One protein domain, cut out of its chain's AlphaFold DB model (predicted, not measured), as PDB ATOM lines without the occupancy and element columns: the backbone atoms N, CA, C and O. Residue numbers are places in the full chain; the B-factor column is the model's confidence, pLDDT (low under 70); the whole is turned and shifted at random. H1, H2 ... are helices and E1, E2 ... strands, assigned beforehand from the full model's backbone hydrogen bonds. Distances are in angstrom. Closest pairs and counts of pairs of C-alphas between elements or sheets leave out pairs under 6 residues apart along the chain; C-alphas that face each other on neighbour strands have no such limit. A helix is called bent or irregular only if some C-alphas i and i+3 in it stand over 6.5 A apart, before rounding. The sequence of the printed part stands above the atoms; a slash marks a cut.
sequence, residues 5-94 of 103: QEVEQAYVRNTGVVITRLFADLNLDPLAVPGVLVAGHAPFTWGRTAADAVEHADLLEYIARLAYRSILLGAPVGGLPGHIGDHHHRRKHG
ATOM      1  N   GLN A   5     -42.732-100.178  31.044       84.81
ATOM      2  CA  GLN A   5     -43.976 -99.935  30.312       84.81
ATOM      3  C   GLN A   5     -43.740 -99.121  29.031       84.81
ATOM      4  O   GLN A   5     -44.311 -99.425  27.984       84.81
ATOM      5  N   GLU A   6     -42.866 -98.110  29.080       81.19
ATOM      6  CA  GLU A   6     -42.502 -97.322  27.895       81.19
ATOM      7  C   GLU A   6     -41.741 -98.162  26.859       81.19
ATOM      8  O   GLU A   6     -41.875 -97.919  25.655       81.19
ATOM      9  N   VAL A   7     -40.958 -99.153  27.296       81.38
ATOM     10  CA  VAL A   7     -40.273-100.085  26.388       81.38
ATOM     11  C   VAL A   7     -41.286-100.981  25.672       81.38
ATOM     12  O   VAL A   7     -41.246-101.072  24.446       81.38
ATOM     13  N   GLU A   8     -42.211-101.592  26.414       82.12
ATOM     14  CA  GLU A   8     -43.187-102.554  25.884       82.12
ATOM     15  C   GLU A   8     -44.183-101.922  24.899       82.12
ATOM     16  O   GLU A   8     -44.534-102.527  23.889       82.12
ATOM     17  N   GLN A   9     -44.608-100.681  25.153       82.38
ATOM     18  CA  GLN A   9     -45.630-100.019  24.339       82.38
ATOM     19  C   GLN A   9     -45.089 -99.450  23.022       82.38
ATOM     20  O   GLN A   9     -45.747 -99.572  21.989       82.38
ATOM     21  N   ALA A  10     -43.937 -98.764  23.052       88.38
ATOM     22  CA  ALA A  10     -43.388 -98.094  21.869       88.38
ATOM     23  C   ALA A  10     -41.924 -97.639  22.054       88.38
ATOM     24  O   ALA A  10     -41.633 -96.444  21.961       88.38
ATOM     25  N   TYR A  11     -40.987 -98.568  22.274       86.81
ATOM     26  CA  TYR A  11     -39.564 -98.279  22.541       86.81
ATOM     27  C   TYR A  11     -38.928 -97.173  21.668       86.81
ATOM     28  O   TYR A  11     -38.343 -96.223  22.195       86.81
ATOM     29  N   VAL A  12     -39.065 -97.256  20.338       91.12
ATOM     30  CA  VAL A  12     -38.465 -96.283  19.402       91.12
ATOM     31  C   VAL A  12     -39.072 -94.892  19.586       91.12
ATOM     32  O   VAL A  12     -38.353 -93.903  19.719       91.12
ATOM     33  N   ARG A  13     -40.405 -94.810  19.652       92.12
ATOM     34  CA  ARG A  13     -41.118 -93.543  19.854       92.12
ATOM     35  C   ARG A  13     -40.771 -92.934  21.208       92.12
ATOM     36  O   ARG A  13     -40.481 -91.744  21.283       92.12
ATOM     37  N   ASN A  14     -40.774 -93.745  22.261       92.69
ATOM     38  CA  ASN A  14     -40.530 -93.277  23.619       92.69
ATOM     39  C   ASN A  14     -39.067 -92.868  23.831       92.69
ATOM     40  O   ASN A  14     -38.809 -91.920  24.568       92.69
ATOM     41  N   THR A  15     -38.116 -93.471  23.105       93.75
ATOM     42  CA  THR A  15     -36.737 -92.958  23.023       93.75
ATOM     43  C   THR A  15     -36.725 -91.512  22.521       93.75
ATOM     44  O   THR A  15     -36.132 -90.647  23.164       93.75
ATOM     45  N   GLY A  16     -37.448 -91.220  21.433       94.38
ATOM     46  CA  GLY A  16     -37.598 -89.853  20.923       94.38
ATOM     47  C   GLY A  16     -38.258 -88.903  21.928       94.38
ATOM     48  O   GLY A  16     -37.769 -87.796  22.128       94.38
ATOM     49  N   VAL A  17     -39.316 -89.348  22.615       94.25
ATOM     50  CA  VAL A  17     -40.015 -88.547  23.642       94.25
ATOM     51  C   VAL A  17     -39.094 -88.178  24.809       94.25
ATOM     52  O   VAL A  17     -39.140 -87.055  25.304       94.25
ATOM     53  N   VAL A  18     -38.236 -89.094  25.260       93.50
ATOM     54  CA  VAL A  18     -37.292 -88.786  26.344       93.50
ATOM     55  C   VAL A  18     -36.224 -87.792  25.895       93.50
ATOM     56  O   VAL A  18     -35.852 -86.927  26.686       93.50
ATOM     57  N   ILE A  19     -35.761 -87.877  24.643       95.88
ATOM     58  CA  ILE A  19     -34.826 -86.895  24.078       95.88
ATOM     59  C   ILE A  19     -35.480 -85.510  24.034       95.88
ATOM     60  O   ILE A  19     -34.899 -84.551  24.535       95.88
ATOM     61  N   THR A  20     -36.699 -85.390  23.499       96.19
ATOM     62  CA  THR A  20     -37.375 -84.085  23.412       96.19
ATOM     63  C   THR A  20     -37.685 -83.505  24.788       96.19
ATOM     64  O   THR A  20     -37.483 -82.309  24.998       96.19
ATOM     65  N   ARG A  21     -38.100 -84.343  25.749       95.44
ATOM     66  CA  ARG A  21     -38.308 -83.929  27.143       95.44
ATOM     67  C   ARG A  21     -37.026 -83.379  27.768       95.44
ATOM     68  O   ARG A  21     -37.068 -82.307  28.351       95.44
ATOM     69  N   LEU A  22     -35.887 -84.054  27.591       95.81
ATOM     70  CA  LEU A  22     -34.597 -83.585  28.112       95.81
ATOM     71  C   LEU A  22     -34.237 -82.187  27.589       95.81
ATOM     72  O   LEU A  22     -33.809 -81.332  28.361       95.81
ATOM     73  N   PHE A  23     -34.403 -81.952  26.286       97.00
ATOM     74  CA  PHE A  23     -34.088 -80.658  25.676       97.00
ATOM     75  C   PHE A  23     -35.022 -79.550  26.169       97.00
ATOM     76  O   PHE A  23     -34.560 -78.438  26.415       97.00
ATOM     77  N   ALA A  24     -36.307 -79.858  26.362       96.31
ATOM     78  CA  ALA A  24     -37.264 -78.922  26.943       96.31
ATOM     79  C   ALA A  24     -36.925 -78.593  28.408       96.31
ATOM     80  O   ALA A  24     -36.833 -77.419  28.759       96.31
ATOM     81  N   ASP A  25     -36.674 -79.612  29.236       97.19
ATOM     82  CA  ASP A  25     -36.381 -79.459  30.668       97.19
ATOM     83  C   ASP A  25     -35.094 -78.650  30.915       97.19
ATOM     84  O   ASP A  25     -35.006 -77.888  31.877       97.19
ATOM     85  N   LEU A  26     -34.097 -78.797  30.035       95.62
ATOM     86  CA  LEU A  26     -32.820 -78.080  30.105       95.62
ATOM     87  C   LEU A  26     -32.792 -76.776  29.288       95.62
ATOM     88  O   LEU A  26     -31.760 -76.106  29.265       95.62
ATOM     89  N   ASN A  27     -33.896 -76.413  28.626       95.00
ATOM     90  CA  ASN A  27     -34.000 -75.255  27.730       95.00
ATOM     91  C   ASN A  27     -32.858 -75.187  26.689       95.00
ATOM     92  O   ASN A  27     -32.205 -74.156  26.512       95.00
ATOM     93  N   LEU A  28     -32.590 -76.316  26.028       94.12
ATOM     94  CA  LEU A  28     -31.534 -76.456  25.027       94.12
ATOM     95  C   LEU A  28     -32.085 -76.250  23.614       94.12
ATOM     96  O   LEU A  28     -33.087 -76.856  23.235       94.12
ATOM     97  N   ASP A  29     -31.380 -75.459  22.803       93.31
ATOM     98  CA  ASP A  29     -31.631 -75.394  21.363       93.31
ATOM     99  C   ASP A  29     -31.035 -76.643  20.681       93.31
ATOM    100  O   ASP A  29     -29.810 -76.828  20.709       93.31
ATOM    101  N   PRO A  30     -31.852 -77.502  20.042       93.88
ATOM    102  CA  PRO A  30     -31.359 -78.690  19.356       93.88
ATOM    103  C   PRO A  30     -30.417 -78.366  18.195       93.88
ATOM    104  O   PRO A  30     -29.566 -79.186  17.866       93.88
ATOM    105  N   LEU A  31     -30.505 -77.189  17.573       91.44
ATOM    106  CA  LEU A  31     -29.556 -76.799  16.527       91.44
ATOM    107  C   LEU A  31     -28.214 -76.327  17.100       91.44
ATOM    108  O   LEU A  31     -27.201 -76.423  16.410       91.44
ATOM    109  N   ALA A  32     -28.192 -75.851  18.348       90.44
ATOM    110  CA  ALA A  32     -26.971 -75.459  19.050       90.44
ATOM    111  C   ALA A  32     -26.272 -76.644  19.740       90.44
ATOM    112  O   ALA A  32     -25.052 -76.620  19.910       90.44
ATOM    113  N   VAL A  33     -27.028 -77.680  20.123       94.94
ATOM    114  CA  VAL A  33     -26.533 -78.915  20.754       94.94
ATOM    115  C   VAL A  33     -26.979 -80.127  19.921       94.94
ATOM    116  O   VAL A  33     -27.971 -80.773  20.261       94.94
ATOM    117  N   PRO A  34     -26.281 -80.451  18.817       96.50
ATOM    118  CA  PRO A  34     -26.763 -81.395  17.808       96.50
ATOM    119  C   PRO A  34     -26.478 -82.875  18.127       96.50
ATOM    120  O   PRO A  34     -26.152 -83.675  17.245       96.50
ATOM    121  N   GLY A  35     -26.582 -83.253  19.399       97.00
ATOM    122  CA  GLY A  35     -26.393 -84.632  19.819       97.00
ATOM    123  C   GLY A  35     -26.751 -84.893  21.276       97.00
ATOM    124  O   GLY A  35     -26.782 -83.990  22.109       97.00
ATOM    125  N   VAL A  36     -27.029 -86.157  21.583       97.31
ATOM    126  CA  VAL A  36     -27.427 -86.620  22.915       97.31
ATOM    127  C   VAL A  36     -26.959 -88.052  23.153       97.31
ATOM    128  O   VAL A  36     -26.910 -88.868  22.234       97.31
ATOM    129  N   LEU A  37     -26.642 -88.374  24.407       96.38
ATOM    130  CA  LEU A  37     -26.359 -89.739  24.846       96.38
ATOM    131  C   LEU A  37     -27.595 -90.320  25.533       96.38
ATOM    132  O   LEU A  37     -28.029 -89.815  26.571       96.38
ATOM    133  N   VAL A  38     -28.153 -91.399  24.984       94.38
ATOM    134  CA  VAL A  38     -29.265 -92.113  25.621       94.38
ATOM    135  C   VAL A  38     -28.698 -93.225  26.500       94.38
ATOM    136  O   VAL A  38     -28.135 -94.205  26.011       94.38
ATOM    137  N   ALA A  39     -28.845 -93.070  27.818       88.38
ATOM    138  CA  ALA A  39     -28.330 -94.022  28.800       88.38
ATOM    139  C   ALA A  39     -28.853 -95.448  28.549       88.38
ATOM    140  O   ALA A  39     -30.064 -95.663  28.462       88.38
ATOM    141  N   GLY A  40     -27.931 -96.413  28.467       86.38
ATOM    142  CA  GLY A  40     -28.244 -97.815  28.173       86.38
ATOM    143  C   GLY A  40     -28.592 -98.102  26.708       86.38
ATOM    144  O   GLY A  40     -29.127 -99.168  26.427       86.38
ATOM    145  N   HIS A  41     -28.327 -97.164  25.792       92.19
ATOM    146  CA  HIS A  41     -28.625 -97.318  24.371       92.19
ATOM    147  C   HIS A  41     -27.441 -96.870  23.502       92.19
ATOM    148  O   HIS A  41     -26.504 -97.639  23.311       92.19
ATOM    149  N   ALA A  42     -27.484 -95.656  22.956       91.75
ATOM    150  CA  ALA A  42     -26.534 -95.181  21.957       91.75
ATOM    151  C   ALA A  42     -26.468 -93.640  21.936       91.75
ATOM    152  O   ALA A  42     -27.373 -92.977  22.463       91.75
ATOM    153  N   PRO A  43     -25.416 -93.058  21.330       96.81
ATOM    154  CA  PRO A  43     -25.443 -91.669  20.892       96.81
ATOM    155  C   PRO A  43     -26.458 -91.467  19.757       96.81
ATOM    156  O   PRO A  43     -26.613 -92.322  18.888       96.81
ATOM    157  N   PHE A  44     -27.102 -90.304  19.742       97.75
ATOM    158  CA  PHE A  44     -27.918 -89.821  18.629       97.75
ATOM    159  C   PHE A  44     -27.442 -88.425  18.246       97.75
ATOM    160  O   PHE A  44     -27.281 -87.580  19.124       97.75
ATOM    161  N   THR A  45     -27.240 -88.179  16.954       98.31
ATOM    162  CA  THR A  45     -26.856 -86.872  16.408       98.31
ATOM    163  C   THR A  45     -27.768 -86.481  15.257       98.31
ATOM    164  O   THR A  45     -28.455 -87.314  14.663       98.31
ATOM    165  N   TRP A  46     -27.807 -85.188  14.959       98.00
ATOM    166  CA  TRP A  46     -28.606 -84.629  13.873       98.00
ATOM    167  C   TRP A  46     -27.910 -83.403  13.292       98.00
ATOM    168  O   TRP A  46     -26.930 -82.917  13.838       98.00
ATOM    169  N   GLY A  47     -28.394 -82.896  12.167       95.81
ATOM    170  CA  GLY A  47     -27.827 -81.730  11.497       95.81
ATOM    171  C   GLY A  47     -28.817 -81.148  10.498       95.81
ATOM    172  O   GLY A  47     -29.906 -81.698  10.315       95.81
ATOM    173  N   ARG A  48     -28.473 -80.022   9.860       94.81
ATOM    174  CA  ARG A  48     -29.340 -79.429   8.823       94.81
ATOM    175  C   ARG A  48     -29.333 -80.285   7.562       94.81
ATOM    176  O   ARG A  48     -30.330 -80.335   6.847       94.81
ATOM    177  N   THR A  49     -28.219 -80.968   7.320       96.50
ATOM    178  CA  THR A  49     -28.065 -81.974   6.272       96.50
ATOM    179  C   THR A  49     -27.678 -83.331   6.864       96.50
ATOM    180  O   THR A  49     -27.259 -83.436   8.018       96.50
ATOM    181  N   ALA A  50     -27.795 -84.392   6.060       97.38
ATOM    182  CA  ALA A  50     -27.298 -85.710   6.447       97.38
ATOM    183  C   ALA A  50     -25.772 -85.716   6.654       97.38
ATOM    184  O   ALA A  50     -25.288 -86.407   7.545       97.38
ATOM    185  N   ALA A  51     -25.024 -84.926   5.872       97.19
ATOM    186  CA  ALA A  51     -23.577 -84.794   6.030       97.19
ATOM    187  C   ALA A  51     -23.226 -84.158   7.383       97.19
ATOM    188  O   ALA A  51     -22.405 -84.708   8.110       97.19
ATOM    189  N   ASP A  52     -23.929 -83.087   7.767       96.25
ATOM    190  CA  ASP A  52     -23.759 -82.441   9.074       96.25
ATOM    191  C   ASP A  52     -24.026 -83.432  10.220       96.25
ATOM    192  O   ASP A  52     -23.292 -83.476  11.201       96.25
ATOM    193  N   ALA A  53     -25.077 -84.255  10.110       97.62
ATOM    194  CA  ALA A  53     -25.419 -85.235  11.144       97.62
ATOM    195  C   ALA A  53     -24.316 -86.292  11.338       97.62
ATOM    196  O   ALA A  53     -24.045 -86.700  12.473       97.62
ATOM    197  N   VAL A  54     -23.671 -86.711  10.242       97.69
ATOM    198  CA  VAL A  54     -22.527 -87.635  10.260       97.69
ATOM    199  C   VAL A  54     -21.288 -86.956  10.843       97.69
ATOM    200  O   VAL A  54     -20.615 -87.556  11.676       97.69
ATOM    201  N   GLU A  55     -21.013 -85.702  10.479       97.00
ATOM    202  CA  GLU A  55     -19.915 -84.925  11.066       97.00
ATOM    203  C   GLU A  55     -20.093 -84.774  12.585       97.00
ATOM    204  O   GLU A  55     -19.169 -85.033  13.356       97.00
ATOM    205  N   HIS A  56     -21.303 -84.445  13.044       97.75
ATOM    206  CA  HIS A  56     -21.603 -84.374  14.473       97.75
ATOM    207  C   HIS A  56     -21.426 -85.724  15.183       97.75
ATOM    208  O   HIS A  56     -20.992 -85.740  16.335       97.75
ATOM    209  N   ALA A  57     -21.722 -86.851  14.521       97.88
ATOM    210  CA  ALA A  57     -21.484 -88.184  15.080       97.88
ATOM    211  C   ALA A  57     -19.987 -88.461  15.287       97.88
ATOM    212  O   ALA A  57     -19.598 -88.927  16.360       97.88
ATOM    213  N   ASP A  58     -19.152 -88.132  14.298       97.88
ATOM    214  CA  ASP A  58     -17.697 -88.311  14.384       97.88
ATOM    215  C   ASP A  58     -17.089 -87.430  15.487       97.88
ATOM    216  O   ASP A  58     -16.319 -87.896  16.334       97.88
ATOM    217  N   LEU A  59     -17.519 -86.165  15.563       96.31
ATOM    218  CA  LEU A  59     -17.100 -85.245  16.621       96.31
ATOM    219  C   LEU A  59     -17.511 -85.733  18.016       96.31
ATOM    220  O   LEU A  59     -16.704 -85.667  18.947       96.31
ATOM    221  N   LEU A  60     -18.743 -86.228  18.174       97.50
ATOM    222  CA  LEU A  60     -19.235 -86.749  19.450       97.50
ATOM    223  C   LEU A  60     -18.401 -87.948  19.922       97.50
ATOM    224  O   LEU A  60     -17.982 -87.981  21.079       97.50
ATOM    225  N   GLU A  61     -18.107 -88.892  19.029       97.81
ATOM    226  CA  GLU A  61     -17.267 -90.058  19.322       97.81
ATOM    227  C   GLU A  61     -15.826 -89.650  19.670       97.81
ATOM    228  O   GLU A  61     -15.244 -90.133  20.647       97.81
ATOM    229  N   TYR A  62     -15.248 -88.705  18.927       97.44
ATOM    230  CA  TYR A  62     -13.915 -88.186  19.219       97.44
ATOM    231  C   TYR A  62     -13.839 -87.542  20.613       97.44
ATOM    232  O   TYR A  62     -12.937 -87.860  21.397       97.44
ATOM    233  N   ILE A  63     -14.803 -86.681  20.958       94.69
ATOM    234  CA  ILE A  63     -14.865 -86.016  22.267       94.69
ATOM    235  C   ILE A  63     -15.098 -87.038  23.383       94.69
ATOM    236  O   ILE A  63     -14.433 -86.958  24.416       94.69
ATOM    237  N   ALA A  64     -15.974 -88.026  23.180       95.31
ATOM    238  CA  ALA A  64     -16.214 -89.092  24.151       95.31
ATOM    239  C   ALA A  64     -14.930 -89.882  24.451       95.31
ATOM    240  O   ALA A  64     -14.598 -90.125  25.614       95.31
ATOM    241  N   ARG A  65     -14.145 -90.208  23.416       96.31
ATOM    242  CA  ARG A  65     -12.854 -90.893  23.560       96.31
ATOM    243  C   ARG A  65     -11.823 -90.051  24.304       96.31
ATOM    244  O   ARG A  65     -11.081 -90.588  25.130       96.31
ATOM    245  N   LEU A  66     -11.756 -88.750  24.020       94.25
ATOM    246  CA  LEU A  66     -10.888 -87.832  24.756       94.25
ATOM    247  C   LEU A  66     -11.306 -87.728  26.222       94.25
ATOM    248  O   LEU A  66     -10.457 -87.873  27.095       94.25
ATOM    249  N   ALA A  67     -12.597 -87.541  26.497       92.00
ATOM    250  CA  ALA A  67     -13.128 -87.461  27.852       92.00
ATOM    251  C   ALA A  67     -12.817 -88.736  28.649       92.00
ATOM    252  O   ALA A  67     -12.292 -88.656  29.758       92.00
ATOM    253  N   TYR A  68     -13.049 -89.910  28.052       93.75
ATOM    254  CA  TYR A  68     -12.718 -91.199  28.654       93.75
ATOM    255  C   TYR A  68     -11.230 -91.305  29.021       93.75
ATOM    256  O   TYR A  68     -10.888 -91.652  30.151       93.75
ATOM    257  N   ARG A  69     -10.331 -90.945  28.095       95.06
ATOM    258  CA  ARG A  69      -8.879 -90.955  28.343       95.06
ATOM    259  C   ARG A  69      -8.471 -89.958  29.425       95.06
ATOM    260  O   ARG A  69      -7.666 -90.307  30.279       95.06
ATOM    261  N   SER A  70      -9.029 -88.751  29.421       91.81
ATOM    262  CA  SER A  70      -8.757 -87.739  30.446       91.81
ATOM    263  C   SER A  70      -9.141 -88.228  31.842       91.81
ATOM    264  O   SER A  70      -8.369 -88.048  32.782       91.81
ATOM    265  N   ILE A  71     -10.290 -88.903  31.971       91.31
ATOM    266  CA  ILE A  71     -10.728 -89.515  33.235       91.31
ATOM    267  C   ILE A  71      -9.736 -90.595  33.680       91.31
ATOM    268  O   ILE A  71      -9.311 -90.587  34.832       91.31
ATOM    269  N   LEU A  72      -9.317 -91.488  32.775       94.75
ATOM    270  CA  LEU A  72      -8.325 -92.526  33.090       94.75
ATOM    271  C   LEU A  72      -6.973 -91.956  33.536       94.75
ATOM    272  O   LEU A  72      -6.289 -92.568  34.351       94.75
ATOM    273  N   LEU A  73      -6.588 -90.792  33.010       94.62
ATOM    274  CA  LEU A  73      -5.349 -90.100  33.368       94.62
ATOM    275  C   LEU A  73      -5.466 -89.262  34.654       94.62
ATOM    276  O   LEU A  73      -4.492 -88.627  35.048       94.62
ATOM    277  N   GLY A  74      -6.630 -89.248  35.311       91.00
ATOM    278  CA  GLY A  74      -6.842 -88.506  36.553       91.00
ATOM    279  C   GLY A  74      -6.971 -86.994  36.359       91.00
ATOM    280  O   GLY A  74      -6.667 -86.232  37.278       91.00
ATOM    281  N   ALA A  75      -7.403 -86.539  35.178       85.31
ATOM    282  CA  ALA A  75      -7.671 -85.124  34.957       85.31
ATOM    283  C   ALA A  75      -8.758 -84.625  35.935       85.31
ATOM    284  O   ALA A  75      -9.755 -85.324  36.148       85.31
ATOM    285  N   PRO A  76      -8.602 -83.426  36.526       76.88
ATOM    286  CA  PRO A  76      -9.603 -82.876  37.427       76.88
ATOM    287  C   PRO A  76     -10.949 -82.736  36.709       76.88
ATOM    288  O   PRO A  76     -11.025 -82.248  35.580       76.88
ATOM    289  N   VAL A  77     -12.016 -83.159  37.387       66.19
ATOM    290  CA  VAL A  77     -13.393 -83.129  36.881       66.19
ATOM    291  C   VAL A  77     -13.932 -81.701  37.001       66.19
ATOM    292  O   VAL A  77     -14.761 -81.389  37.848       66.19
ATOM    293  N   GLY A  78     -13.388 -80.797  36.193       70.81
ATOM    294  CA  GLY A  78     -13.831 -79.415  36.079       70.81
ATOM    295  C   GLY A  78     -14.100 -79.094  34.620       70.81
ATOM    296  O   GLY A  78     -13.213 -79.232  33.780       70.81
ATOM    297  N   GLY A  79     -15.327 -78.681  34.306       71.31
ATOM    298  CA  GLY A  79     -15.627 -78.115  32.994       71.31
ATOM    299  C   GLY A  79     -14.861 -76.810  32.765       71.31
ATOM    300  O   GLY A  79     -14.355 -76.190  33.704       71.31
ATOM    301  N   LEU A  80     -14.804 -76.363  31.510       75.69
ATOM    302  CA  LEU A  80     -14.344 -75.007  31.215       75.69
ATOM    303  C   LEU A  80     -15.223 -73.993  31.968       75.69
ATOM    304  O   LEU A  80     -16.438 -74.194  32.053       75.69
ATOM    305  N   PRO A  81     -14.655 -72.885  32.475       81.62
ATOM    306  CA  PRO A  81     -15.452 -71.772  32.972       81.62
ATOM    307  C   PRO A  81     -16.508 -71.362  31.933       81.62
ATOM    308  O   PRO A  81     -16.177 -71.205  30.757       81.62
ATOM    309  N   GLY A  82     -17.763 -71.163  32.355       78.19
ATOM    310  CA  GLY A  82     -18.892 -70.940  31.435       78.19
ATOM    311  C   GLY A  82     -18.652 -69.824  30.409       78.19
ATOM    312  O   GLY A  82     -18.903 -70.009  29.224       78.19
ATOM    313  N   HIS A  83     -18.017 -68.722  30.827       80.19
ATOM    314  CA  HIS A  83     -17.682 -67.604  29.938       80.19
ATOM    315  C   HIS A  83     -16.747 -67.987  28.772       80.19
ATOM    316  O   HIS A  83     -16.844 -67.405  27.690       80.19
ATOM    317  N   ILE A  84     -15.855 -68.968  28.970       78.81
ATOM    318  CA  ILE A  84     -14.968 -69.493  27.922       78.81
ATOM    319  C   ILE A  84     -15.782 -70.347  26.946       78.81
ATOM    320  O   ILE A  84     -15.656 -70.177  25.732       78.81
ATOM    321  N   GLY A  85     -16.664 -71.209  27.464       78.62
ATOM    322  CA  GLY A  85     -17.587 -72.006  26.652       78.62
ATOM    323  C   GLY A  85     -18.472 -71.135  25.756       78.62
ATOM    324  O   GLY A  85     -18.510 -71.329  24.538       78.62
ATOM    325  N   ASP A  86     -19.082 -70.097  26.331       78.19
ATOM    326  CA  ASP A  86     -19.934 -69.148  25.607       78.19
ATOM    327  C   ASP A  86     -19.172 -68.390  24.518       78.19
ATOM    328  O   ASP A  86     -19.724 -68.076  23.461       78.19
ATOM    329  N   HIS A  87     -17.905 -68.046  24.768       76.81
ATOM    330  CA  HIS A  87     -17.062 -67.402  23.767       76.81
ATOM    331  C   HIS A  87     -16.749 -68.358  22.607       76.81
ATOM    332  O   HIS A  87     -16.908 -67.979  21.446       76.81
ATOM    333  N   HIS A  88     -16.369 -69.609  22.891       77.00
ATOM    334  CA  HIS A  88     -16.122 -70.610  21.848       77.00
ATOM    335  C   HIS A  88     -17.356 -70.875  20.981       77.00
ATOM    336  O   HIS A  88     -17.224 -70.942  19.758       77.00
ATOM    337  N   HIS A  89     -18.540 -70.978  21.591       75.88
ATOM    338  CA  HIS A  89     -19.790 -71.197  20.866       75.88
ATOM    339  C   HIS A  89     -20.149 -69.995  19.978       75.88
ATOM    340  O   HIS A  89     -20.313 -70.130  18.763       75.88
ATOM    341  N   ARG A  90     -20.182 -68.784  20.555       74.38
ATOM    342  CA  ARG A  90     -20.536 -67.554  19.821       74.38
ATOM    343  C   ARG A  90     -19.547 -67.212  18.712       74.38
ATOM    344  O   ARG A  90     -19.941 -66.616  17.717       74.38
ATOM    345  N   ARG A  91     -18.280 -67.611  18.835       72.06
ATOM    346  CA  ARG A  91     -17.278 -67.380  17.788       72.06
ATOM    347  C   ARG A  91     -17.574 -68.141  16.487       72.06
ATOM    348  O   ARG A  91     -17.149 -67.686  15.428       72.06
ATOM    349  N   LYS A  92     -18.283 -69.271  16.562       65.25
ATOM    350  CA  LYS A  92     -18.693 -70.072  15.396       65.25
ATOM    351  C   LYS A  92     -20.135 -69.801  14.955       65.25
ATOM    352  O   LYS A  92     -20.396 -69.802  13.761       65.25
ATOM    353  N   HIS A  93     -21.050 -69.567  15.900       66.69
ATOM    354  CA  HIS A  93     -22.499 -69.519  15.629       66.69
ATOM    355  C   HIS A  93     -23.171 -68.178  15.965       66.69
ATOM    356  O   HIS A  93     -24.371 -68.019  15.757       66.69
ATOM    357  N   GLY A  94     -22.429 -67.213  16.511       59.56
ATOM    358  CA  GLY A  94     -22.956 -65.896  16.854       59.56
ATOM    359  C   GLY A  94     -23.033 -64.948  15.649       59.56
ATOM    360  O   GLY A  94     -22.371 -65.173  14.639       59.56
TER     361      GLY A  94
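What this domain is: This is residues 5 to 94 of the 103 residues of the protein "L-ribulose-5-phosphate 4-epimerase" of mine drainage metagenome (UniProt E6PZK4). A tiny two-stranded hairpin, E1 and E2, sits in the middle of a loose, spread-out model: the long helix H2 packs on it from one side, and the kinked helix H1 reaches away on the other side. The shorter helix H3 lies apart from the other named elements, and contacts are few throughout; residues 8 to 13, 68 to 74 and 76 to 85 stick out. The printed part has 90 residues with three named helices and two named strands, in the order H1, E1, E2, H2, H3, and its class is mostly helix. The sheet's order is E1 - E2, antiparallel. The whole is loose, with a radius of gyration of the C-alphas of 15.4 A and spans of 42 by 34 by 27 A.

How they stand to each other: H1, residues 5 to 25, has a kink of 114 degrees near residue 12 and is irregular, with C-alphas 9 and 12 at 9.5 A. A short link of 9 residues joins it to E1, residues 35 to 37; their closest C-alphas, those of Ile 19 and Val 36, are 7.5 A apart. E1 and E2, residues 43 to 45, form a hairpin through a tight link, antiparallel at 168 degrees. N 36 and O 44 are within hydrogen-bond range at 2.9 A, as are N 44 and O 36 at 2.9 A. A tight link of 4 residues joins E2 to H2, residues 50 to 72. The closest C-alphas of E2 and H2, those of Thr 45 and Ala 57, are 5.7 A apart. Those of E1 and H2, Gly 35 and His 56, are 7.2 A apart. H3, residues 82 to 93, is apart from H1, E1, E2 and H2. H1 is apart from E2 and H2. Every O i to N i+4 pair is within hydrogen-bond range in H2, 15 of 17 in H1 and 7 of 8 in H3.

Where its parts are: H1 begins at C-alpha 5 (-43.976, -99.935, 30.312) and measures 21.8 A from first to last C-alpha. E1 measures 7.2 A and E2 6.7 A. H2, the longest helix, measures 33.4 A and begins at C-alpha 50 (-27.298, -85.710, 6.447). H3 measures 16.3 A and ends at C-alpha 93 (-22.499, -69.519, 15.629).

The domain as a whole: The two C-alphas farthest apart, those of Glu 8 and Arg 91, are 44.4 A apart. The printed part has no cut, and no link between named elements is long. The mean pLDDT of the printed part is 89.6; residue 77 and residues 92 to 94 are under 70.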